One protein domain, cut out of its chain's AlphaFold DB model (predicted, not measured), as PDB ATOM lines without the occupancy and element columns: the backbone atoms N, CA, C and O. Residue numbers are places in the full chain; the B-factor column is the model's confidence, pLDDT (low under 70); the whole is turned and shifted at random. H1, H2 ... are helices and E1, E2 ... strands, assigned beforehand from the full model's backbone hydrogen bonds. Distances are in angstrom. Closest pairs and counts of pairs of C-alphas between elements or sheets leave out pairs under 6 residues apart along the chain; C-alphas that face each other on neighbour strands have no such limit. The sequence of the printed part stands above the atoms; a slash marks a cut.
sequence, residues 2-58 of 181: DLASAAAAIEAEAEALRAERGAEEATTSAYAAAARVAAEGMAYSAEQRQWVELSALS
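This is residues 2 to 58 of the 181 residues of the protein "Hypothetical protein" of Prasinoderma singulare (UniProt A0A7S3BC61). A small two-stranded hairpin, E1 and E2, sits at one end of helix H2, and the longest helix, H1, stands off beyond the other end, so that the three parts make an open U with H2 as its base and an empty middle. H1 is one arm of the U and the hairpin is the shorter other arm. The printed part has 57 residues, with two named helices and two named strands in the order H1, H2, E1, E2 along the chain; the sheet has the order E1 - E2 and is antiparallel, and the class is mostly helix. The whole is only just extended, close to loose, with a radius of gyration of the C-alphas of 15.7 A, and it spans 41 by 30 by 18 A.

Strand E1 is residues 42 to 45, 9.4 A from first to last C-alpha, and E2 is residues 50 to 53, 10.0 A long, ending with C-alpha 53 at (50.617, 50.641, -7.112). Helix H2 is residues 28 to 41 and measures 20.3 A; its C-alpha 41 is at (49.179, 48.837, -12.519). Helix H1 is residues 2 to 20 and measures 26.8 A, beginning with C-alpha 2 at (33.025, 29.544, 13.989). Residues 54 to 58, after E2, hold no named element.

E1 and E2 are a hairpin of antiparallel neighbour strands, with 136 degrees between their directions. The C-alphas of Tyr 44 and Trp 51 face each other at 4.4 A. N 43 and O 52 are within hydrogen-bond range at 2.9 A, and so are N 52 and O 43, also at 2.9 A. The link from H2 to E1 is tight, with 0 residues between them. The closest C-alphas of H2 and E2 are those of Gly 41 and Glu 53, 5.9 A apart. H1 is apart from H2, from E1 and from E2. In H1 and H2 every O i to N i+4 pair is within hydrogen-bond range.

The two C-alphas farthest apart, those of Ala 4 and Ser 58, are 43.6 A from each other. Residues 2 to 17, which belong to H1, stand free, and so do residues 19 to 25 and residues 27 to 37, of which 28 to 37 belong to H2. The printed part has no cut. The link from H1 to H2 is short, with 7 residues, the link from E1 to E2 is tight, with 4 residues, and no link is long. The mean pLDDT of the printed part is 77.0, and confidence is low, under 70, at residues 2 to 3, residue 18 and residues 21 to 27 of this model.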
ATOM      1  N   ASP A   2      32.280  28.360  14.462       69.00
ATOM      2  CA  ASP A   2      33.025  29.544  13.989       69.00
ATOM      3  C   ASP A   2      33.275  29.621  12.474       69.00
ATOM      4  O   ASP A   2      33.144  30.688  11.886       69.00
ATOM      5  N   LEU A   3      33.580  28.502  11.803       69.25
ATOM      6  CA  LEU A   3      33.835  28.502  10.352       69.25
ATOM      7  C   LEU A   3      32.575  28.778   9.520       69.25
ATOM      8  O   LEU A   3      32.659  29.424   8.480       69.25
ATOM      9  N   ALA A   4      31.410  28.314   9.980       81.56
ATOM     10  CA  ALA A   4      30.138  28.569   9.306       81.56
ATOM     11  C   ALA A   4      29.691  30.023   9.517       81.56
ATOM     12  O   ALA A   4      29.232  30.670   8.581       81.56
ATOM     13  N   SER A   5      29.907  30.560  10.722       83.06
ATOM     14  CA  SER A   5      29.681  31.978  11.013       83.06
ATOM     15  C   SER A   5      30.626  32.889  10.224       83.06
ATOM     16  O   SER A   5      30.200  33.938   9.751       83.06
ATOM     17  N   ALA A   6      31.893  32.497  10.056       80.81
ATOM     18  CA  ALA A   6      32.860  33.242   9.255       80.81
ATOM     19  C   ALA A   6      32.498  33.221   7.762       80.81
ATOM     20  O   ALA A   6      32.592  34.247   7.099       80.81
ATOM     21  N   ALA A   7      32.032  32.080   7.242       77.31
ATOM     22  CA  ALA A   7      31.567  31.971   5.860       77.31
ATOM     23  C   ALA A   7      30.352  32.875   5.592       77.31
ATOM     24  O   ALA A   7      30.359  33.628   4.623       77.31
ATOM     25  N   ALA A   8      29.367  32.875   6.495       85.12
ATOM     26  CA  ALA A   8      28.194  33.742   6.386       85.12
ATOM     27  C   ALA A   8      28.555  35.239   6.470       85.12
ATOM     28  O   ALA A   8      27.977  36.056   5.757       85.12
ATOM     29  N   ALA A   9      29.537  35.607   7.302       83.56
ATOM     30  CA  ALA A   9      30.032  36.980   7.383       83.56
ATOM     31  C   ALA A   9      30.730  37.424   6.083       83.56
ATOM     32  O   ALA A   9      30.489  38.532   5.611       83.56
ATOM     33  N   ILE A  10      31.534  36.544   5.472       81.12
ATOM     34  CA  ILE A  10      32.198  36.809   4.185       81.12
ATOM     35  C   ILE A  10      31.168  36.954   3.055       81.12
ATOM     36  O   ILE A  10      31.321  37.819   2.195       81.12
ATOM     37  N   GLU A  11      30.113  36.135   3.044       79.56
ATOM     38  CA  GLU A  11      29.037  36.237   2.050       79.56
ATOM     39  C   GLU A  11      28.271  37.559   2.168       79.56
ATOM     40  O   GLU A  11      28.084  38.242   1.160       79.56
ATOM     41  N   ALA A  12      27.920  37.969   3.390       83.94
ATOM     42  CA  ALA A  12      27.256  39.245   3.642       83.94
ATOM     43  C   ALA A  12      28.128  40.451   3.240       83.94
ATOM     44  O   ALA A  12      27.639  41.405   2.632       83.94
ATOM     45  N   GLU A  13      29.432  40.405   3.529       79.56
ATOM     46  CA  GLU A  13      30.376  41.456   3.134       79.56
ATOM     47  C   GLU A  13      30.560  41.501   1.606       79.56
ATOM     48  O   GLU A  13      30.574  42.575   1.004       79.56
ATOM     49  N   ALA A  14      30.606  40.340   0.945       73.12
ATOM     50  CA  ALA A  14      30.672  40.252  -0.511       73.12
ATOM     51  C   ALA A  14      29.410  40.812  -1.192       73.12
ATOM     52  O   ALA A  14      29.507  41.426  -2.254       73.12
ATOM     53  N   GLU A  15      28.226  40.617  -0.612       74.69
ATOM     54  CA  GLU A  15      26.972  41.202  -1.106       74.69
ATOM     55  C   GLU A  15      26.916  42.719  -0.906       74.69
ATOM     56  O   GLU A  15      26.563  43.441  -1.844       74.69
ATOM     57  N   ALA A  16      27.350  43.219   0.254       78.62
ATOM     58  CA  ALA A  16      27.445  44.654   0.516       78.62
ATOM     59  C   ALA A  16      28.403  45.354  -0.465       78.62
ATOM     60  O   ALA A  16      28.057  46.381  -1.049       78.62
ATOM     61  N   LEU A  17      29.568  44.751  -0.732       71.81
ATOM     62  CA  LEU A  17      30.546  45.276  -1.691       71.81
ATOM     63  C   LEU A  17      30.026  45.273  -3.136       71.81
ATOM     64  O   LEU A  17      30.350  46.181  -3.906       71.81
ATOM     65  N   ARG A  18      29.216  44.278  -3.525       67.94
ATOM     66  CA  ARG A  18      28.568  44.248  -4.850       67.94
ATOM     67  C   ARG A  18      27.556  45.382  -5.008       67.94
ATOM     68  O   ARG A  18      27.529  46.009  -6.068       67.94
ATOM     69  N   ALA A  19      26.776  45.661  -3.962       71.81
ATOM     70  CA  ALA A  19      25.799  46.746  -3.944       71.81
ATOM     71  C   ALA A  19      26.465  48.135  -3.946       71.81
ATOM     72  O   ALA A  19      26.035  49.015  -4.687       71.81
ATOM     73  N   GLU A  20      27.543  48.325  -3.176       71.56
ATOM     74  CA  GLU A  20      28.273  49.600  -3.092       71.56
ATOM     75  C   GLU A  20      29.018  49.942  -4.393       71.56
ATOM     76  O   GLU A  20      29.071  51.102  -4.800       71.56
ATOM     77  N   ARG A  21      29.574  48.936  -5.081       66.44
ATOM     78  CA  ARG A  21      30.359  49.140  -6.312       66.44
ATOM     79  C   ARG A  21      29.543  49.125  -7.604       66.44
ATOM     80  O   ARG A  21      30.137  49.229  -8.674       66.44
ATOM     81  N   GLY A  22      28.216  49.001  -7.522       58.34
ATOM     82  CA  GLY A  22      27.330  49.027  -8.692       58.34
ATOM     83  C   GLY A  22      27.645  47.932  -9.717       58.34
ATOM     84  O   GLY A  22      27.544  48.162 -10.921       58.34
ATOM     85  N   ALA A  23      28.086  46.758  -9.259       59.06
ATOM     86  CA  ALA A  23      28.445  45.649 -10.136       59.06
ATOM     87  C   ALA A  23      27.199  44.816 -10.483       59.06
ATOM     88  O   ALA A  23      27.023  43.710  -9.973       59.06
ATOM     89  N   GLU A  24      26.325  45.344 -11.344       57.75
ATOM     90  CA  GLU A  24      25.307  44.522 -12.009       57.75
ATOM     91  C   GLU A  24      26.005  43.493 -12.913       57.75
ATOM     92  O   GLU A  24      26.839  43.854 -13.742       57.75
ATOM     93  N   GLU A  25      25.717  42.207 -12.678       59.47
ATOM     94  CA  GLU A  25      26.147  41.020 -13.442       59.47
ATOM     95  C   GLU A  25      27.469  41.162 -14.224       59.47
ATOM     96  O   GLU A  25      27.548  40.952 -15.438       59.47
ATOM     97  N   ALA A  26      28.562  41.472 -13.519       59.03
ATOM     98  CA  ALA A  26      29.887  41.381 -14.109       59.03
ATOM     99  C   ALA A  26      30.171  39.911 -14.455       59.03
ATOM    100  O   ALA A  26      30.458  39.085 -13.587       59.03
ATOM    101  N   THR A  27      30.079  39.572 -15.742       66.69
ATOM    102  CA  THR A  27      30.465  38.246 -16.238       66.69
ATOM    103  C   THR A  27      31.893  37.914 -15.795       66.69
ATOM    104  O   THR A  27      32.744  38.797 -15.655       66.69
ATOM    105  N   THR A  28      32.213  36.628 -15.628       70.38
ATOM    106  CA  THR A  28      33.567  36.181 -15.248       70.38
ATOM    107  C   THR A  28      34.654  36.746 -16.177       70.38
ATOM    108  O   THR A  28      35.773  37.020 -15.745       70.38
ATOM    109  N   SER A  29      34.306  37.003 -17.442       75.94
ATOM    110  CA  SER A  29      35.169  37.661 -18.425       75.94
ATOM    111  C   SER A  29      35.459  39.134 -18.102       75.94
ATOM    112  O   SER A  29      36.594  39.578 -18.268       75.94
ATOM    113  N   ALA A  30      34.468  39.896 -17.630       77.38
ATOM    114  CA  ALA A  30      34.646  41.294 -17.234       77.38
ATOM    115  C   ALA A  30      35.542  41.414 -15.990       77.38
ATOM    116  O   ALA A  30      36.430  42.265 -15.943       77.38
ATOM    117  N   TYR A  31      35.386  40.497 -15.031       77.25
ATOM    118  CA  TYR A  31      36.249  40.430 -13.851       77.25
ATOM    119  C   TYR A  31      37.695  40.056 -14.211       77.25
ATOM    120  O   TYR A  31      38.638  40.668 -13.717       77.25
ATOM    121  N   ALA A  32      37.893  39.099 -15.125       79.25
ATOM    122  CA  ALA A  32      39.222  38.729 -15.614       79.25
ATOM    123  C   ALA A  32      39.922  39.878 -16.366       79.25
ATOM    124  O   ALA A  32      41.133  40.059 -16.230       79.25
ATOM    125  N   ALA A  33      39.168  40.672 -17.133       81.25
ATOM    126  CA  ALA A  33      39.688  41.855 -17.813       81.25
ATOM    127  C   ALA A  33      40.092  42.956 -16.817       81.25
ATOM    128  O   ALA A  33      41.210  43.461 -16.894       81.25
ATOM    129  N   ALA A  34      39.239  43.268 -15.837       80.94
ATOM    130  CA  ALA A  34      39.550  44.238 -14.786       80.94
ATOM    131  C   ALA A  34      40.751  43.798 -13.927       80.94
ATOM    132  O   ALA A  34      41.630  44.603 -13.632       80.94
ATOM    133  N   ALA A  35      40.840  42.506 -13.594       80.38
ATOM    134  CA  ALA A  35      41.970  41.941 -12.862       80.38
ATOM    135  C   ALA A  35      43.290  42.041 -13.644       80.38
ATOM    136  O   ALA A  35      44.335  42.283 -13.046       80.38
ATOM    137  N   ARG A  36      43.259  41.888 -14.975       79.12
ATOM    138  CA  ARG A  36      44.437  42.110 -15.830       79.12
ATOM    139  C   ARG A  36      44.913  43.555 -15.778       79.12
ATOM    140  O   ARG A  36      46.094  43.775 -15.541       79.12
ATOM    141  N   VAL A  37      43.997  44.508 -15.947       81.75
ATOM    142  CA  VAL A  37      44.316  45.943 -15.903       81.75
ATOM    143  C   VAL A  37      44.874  46.330 -14.530       81.75
ATOM    144  O   VAL A  37      45.903  46.994 -14.448       81.75
ATOM    145  N   ALA A  38      44.270  45.839 -13.444       81.38
ATOM    146  CA  ALA A  38      44.789  46.051 -12.095       81.38
ATOM    147  C   ALA A  38      46.184  45.422 -11.903       81.38
ATOM    148  O   ALA A  38      47.073  46.043 -11.335       81.38
ATOM    149  N   ALA A  39      46.430  44.218 -12.426       79.94
ATOM    150  CA  ALA A  39      47.739  43.564 -12.337       79.94
ATOM    151  C   ALA A  39      48.841  44.239 -13.181       79.94
ATOM    152  O   ALA A  39      50.030  44.017 -12.936       79.94
ATOM    153  N   GLU A  40      48.470  45.028 -14.191       79.69
ATOM    154  CA  GLU A  40      49.396  45.857 -14.973       79.69
ATOM    155  C   GLU A  40      49.806  47.126 -14.216       79.69
ATOM    156  O   GLU A  40      50.951  47.551 -14.347       79.69
ATOM    157  N   GLY A  41      48.916  47.677 -13.382       82.31
ATOM    158  CA  GLY A  41      49.179  48.837 -12.519       82.31
ATOM    159  C   GLY A  41      49.994  48.532 -11.255       82.31
ATOM    160  O   GLY A  41      50.516  49.449 -10.629       82.31
ATOM    161  N   MET A  42      50.157  47.257 -10.896       84.44
ATOM    162  CA  MET A  42      50.792  46.841  -9.643       84.44
ATOM    163  C   MET A  42      52.206  46.286  -9.856       84.44
ATOM    164  O   MET A  42      52.463  45.469 -10.747       84.44
ATOM    165  N   ALA A  43      53.121  46.660  -8.965       83.94
ATOM    166  CA  ALA A  43      54.465  46.107  -8.869       83.94
ATOM    167  C   ALA A  43      54.714  45.500  -7.486       83.94
ATOM    168  O   ALA A  43      54.220  45.980  -6.468       83.94
ATOM    169  N   TYR A  44      55.493  44.422  -7.439       81.81
ATOM    170  CA  TYR A  44      55.893  43.821  -6.171       81.81
ATOM    171  C   TYR A  44      57.129  44.540  -5.622       81.81
ATOM    172  O   TYR A  44      58.199  44.474  -6.231       81.81
ATOM    173  N   SER A  45      56.990  45.198  -4.468       80.38
ATOM    174  CA  SER A  45      58.113  45.819  -3.760       80.38
ATOM    175  C   SER A  45      58.796  44.789  -2.861       80.38
ATOM    176  O   SER A  45      58.181  44.215  -1.960       80.38
ATOM    177  N   ALA A  46      60.088  44.547  -3.093       75.19
ATOM    178  CA  ALA A  46      60.867  43.588  -2.311       75.19
ATOM    179  C   ALA A  46      61.127  44.064  -0.870       75.19
ATOM    180  O   ALA A  46      61.213  43.234   0.037       75.19
ATOM    181  N   GLU A  47      61.215  45.379  -0.655       77.06
ATOM    182  CA  GLU A  47      61.450  45.980   0.663       77.06
ATOM    183  C   GLU A  47      60.227  45.845   1.568       77.06
ATOM    184  O   GLU A  47      60.340  45.436   2.722       77.06
ATOM    185  N   GLN A  48      59.043  46.116   1.017       78.94
ATOM    186  CA  GLN A  48      57.782  46.054   1.755       78.94
ATOM    187  C   GLN A  48      57.122  44.665   1.696       78.94
ATOM    188  O   GLN A  48      56.146  44.414   2.397       78.94
ATOM    189  N   ARG A  49      57.651  43.750   0.867       78.44
ATOM    190  CA  ARG A  49      57.129  42.390   0.625       78.44
ATOM    191  C   ARG A  49      55.639  42.354   0.259       78.44
ATOM    192  O   ARG A  49      54.932  41.408   0.601       78.44
ATOM    193  N   GLN A  50      55.171  43.380  -0.443       83.50
ATOM    194  CA  GLN A  50      53.770  43.540  -0.819       83.50
ATOM    195  C   GLN A  50      53.638  44.077  -2.244       83.50
ATOM    196  O   GLN A  50      54.570  44.660  -2.805       83.50
ATOM    197  N   TRP A  51      52.464  43.854  -2.831       83.81
ATOM    198  CA  TRP A  51      52.080  44.462  -4.099       83.81
ATOM    199  C   TRP A  51      51.647  45.900  -3.847       83.81
ATOM    200  O   TRP A  51      50.783  46.145  -3.009       83.81
ATOM    201  N   VAL A  52      52.250  46.833  -4.573       85.38
ATOM    202  CA  VAL A  52      52.011  48.271  -4.450       85.38
ATOM    203  C   VAL A  52      51.717  48.839  -5.836       85.38
ATOM    204  O   VAL A  52      52.222  48.333  -6.840       85.38
ATOM    205  N   GLU A  53      50.887  49.878  -5.892       84.31
ATOM    206  CA  GLU A  53      50.617  50.641  -7.112       84.31
ATOM    207  C   GLU A  53      51.916  51.228  -7.671       84.31
ATOM    208  O   GLU A  53      52.679  51.862  -6.943       84.31
ATOM    209  N   LEU A  54      52.152  51.070  -8.975       81.44
ATOM    210  CA  LEU A  54      53.347  51.571  -9.668       81.44
ATOM    211  C   LEU A  54      53.579  53.071  -9.447       81.44
ATOM    212  O   LEU A  54      54.721  53.516  -9.395       81.44
ATOM    213  N   SER A  55      52.498  53.839  -9.295       83.50
ATOM    214  CA  SER A  55      52.531  55.286  -9.060       83.50
ATOM    215  C   SER A  55      53.077  55.687  -7.686       83.50
ATOM    216  O   SER A  55      53.474  56.836  -7.508       83.50
ATOM    217  N   ALA A  56      53.101  54.765  -6.721       83.12
ATOM    218  CA  ALA A  56      53.573  55.012  -5.362       83.12
ATOM    219  C   ALA A  56      55.049  54.625  -5.147       83.12
ATOM    220  O   ALA A  56      55.591  54.909  -4.080       83.12
ATOM    221  N   LEU A  57      55.697  53.983  -6.128       82.88
ATOM    222  CA  LEU A  57      57.118  53.628  -6.062       82.88
ATOM    223  C   LEU A  57      58.003  54.769  -6.578       82.88
ATOM    224  O   LEU A  57      57.634  55.506  -7.492       82.88
ATOM    225  N   SER A  58      59.221  54.863  -6.039       85.81
ATOM    226  CA  SER A  58      60.275  55.674  -6.651       85.81
ATOM    227  C   SER A  58      60.722  55.069  -7.993       85.81
ATOM    228  O   SER A  58      60.603  53.862  -8.211       85.81
TER     229      SER A  58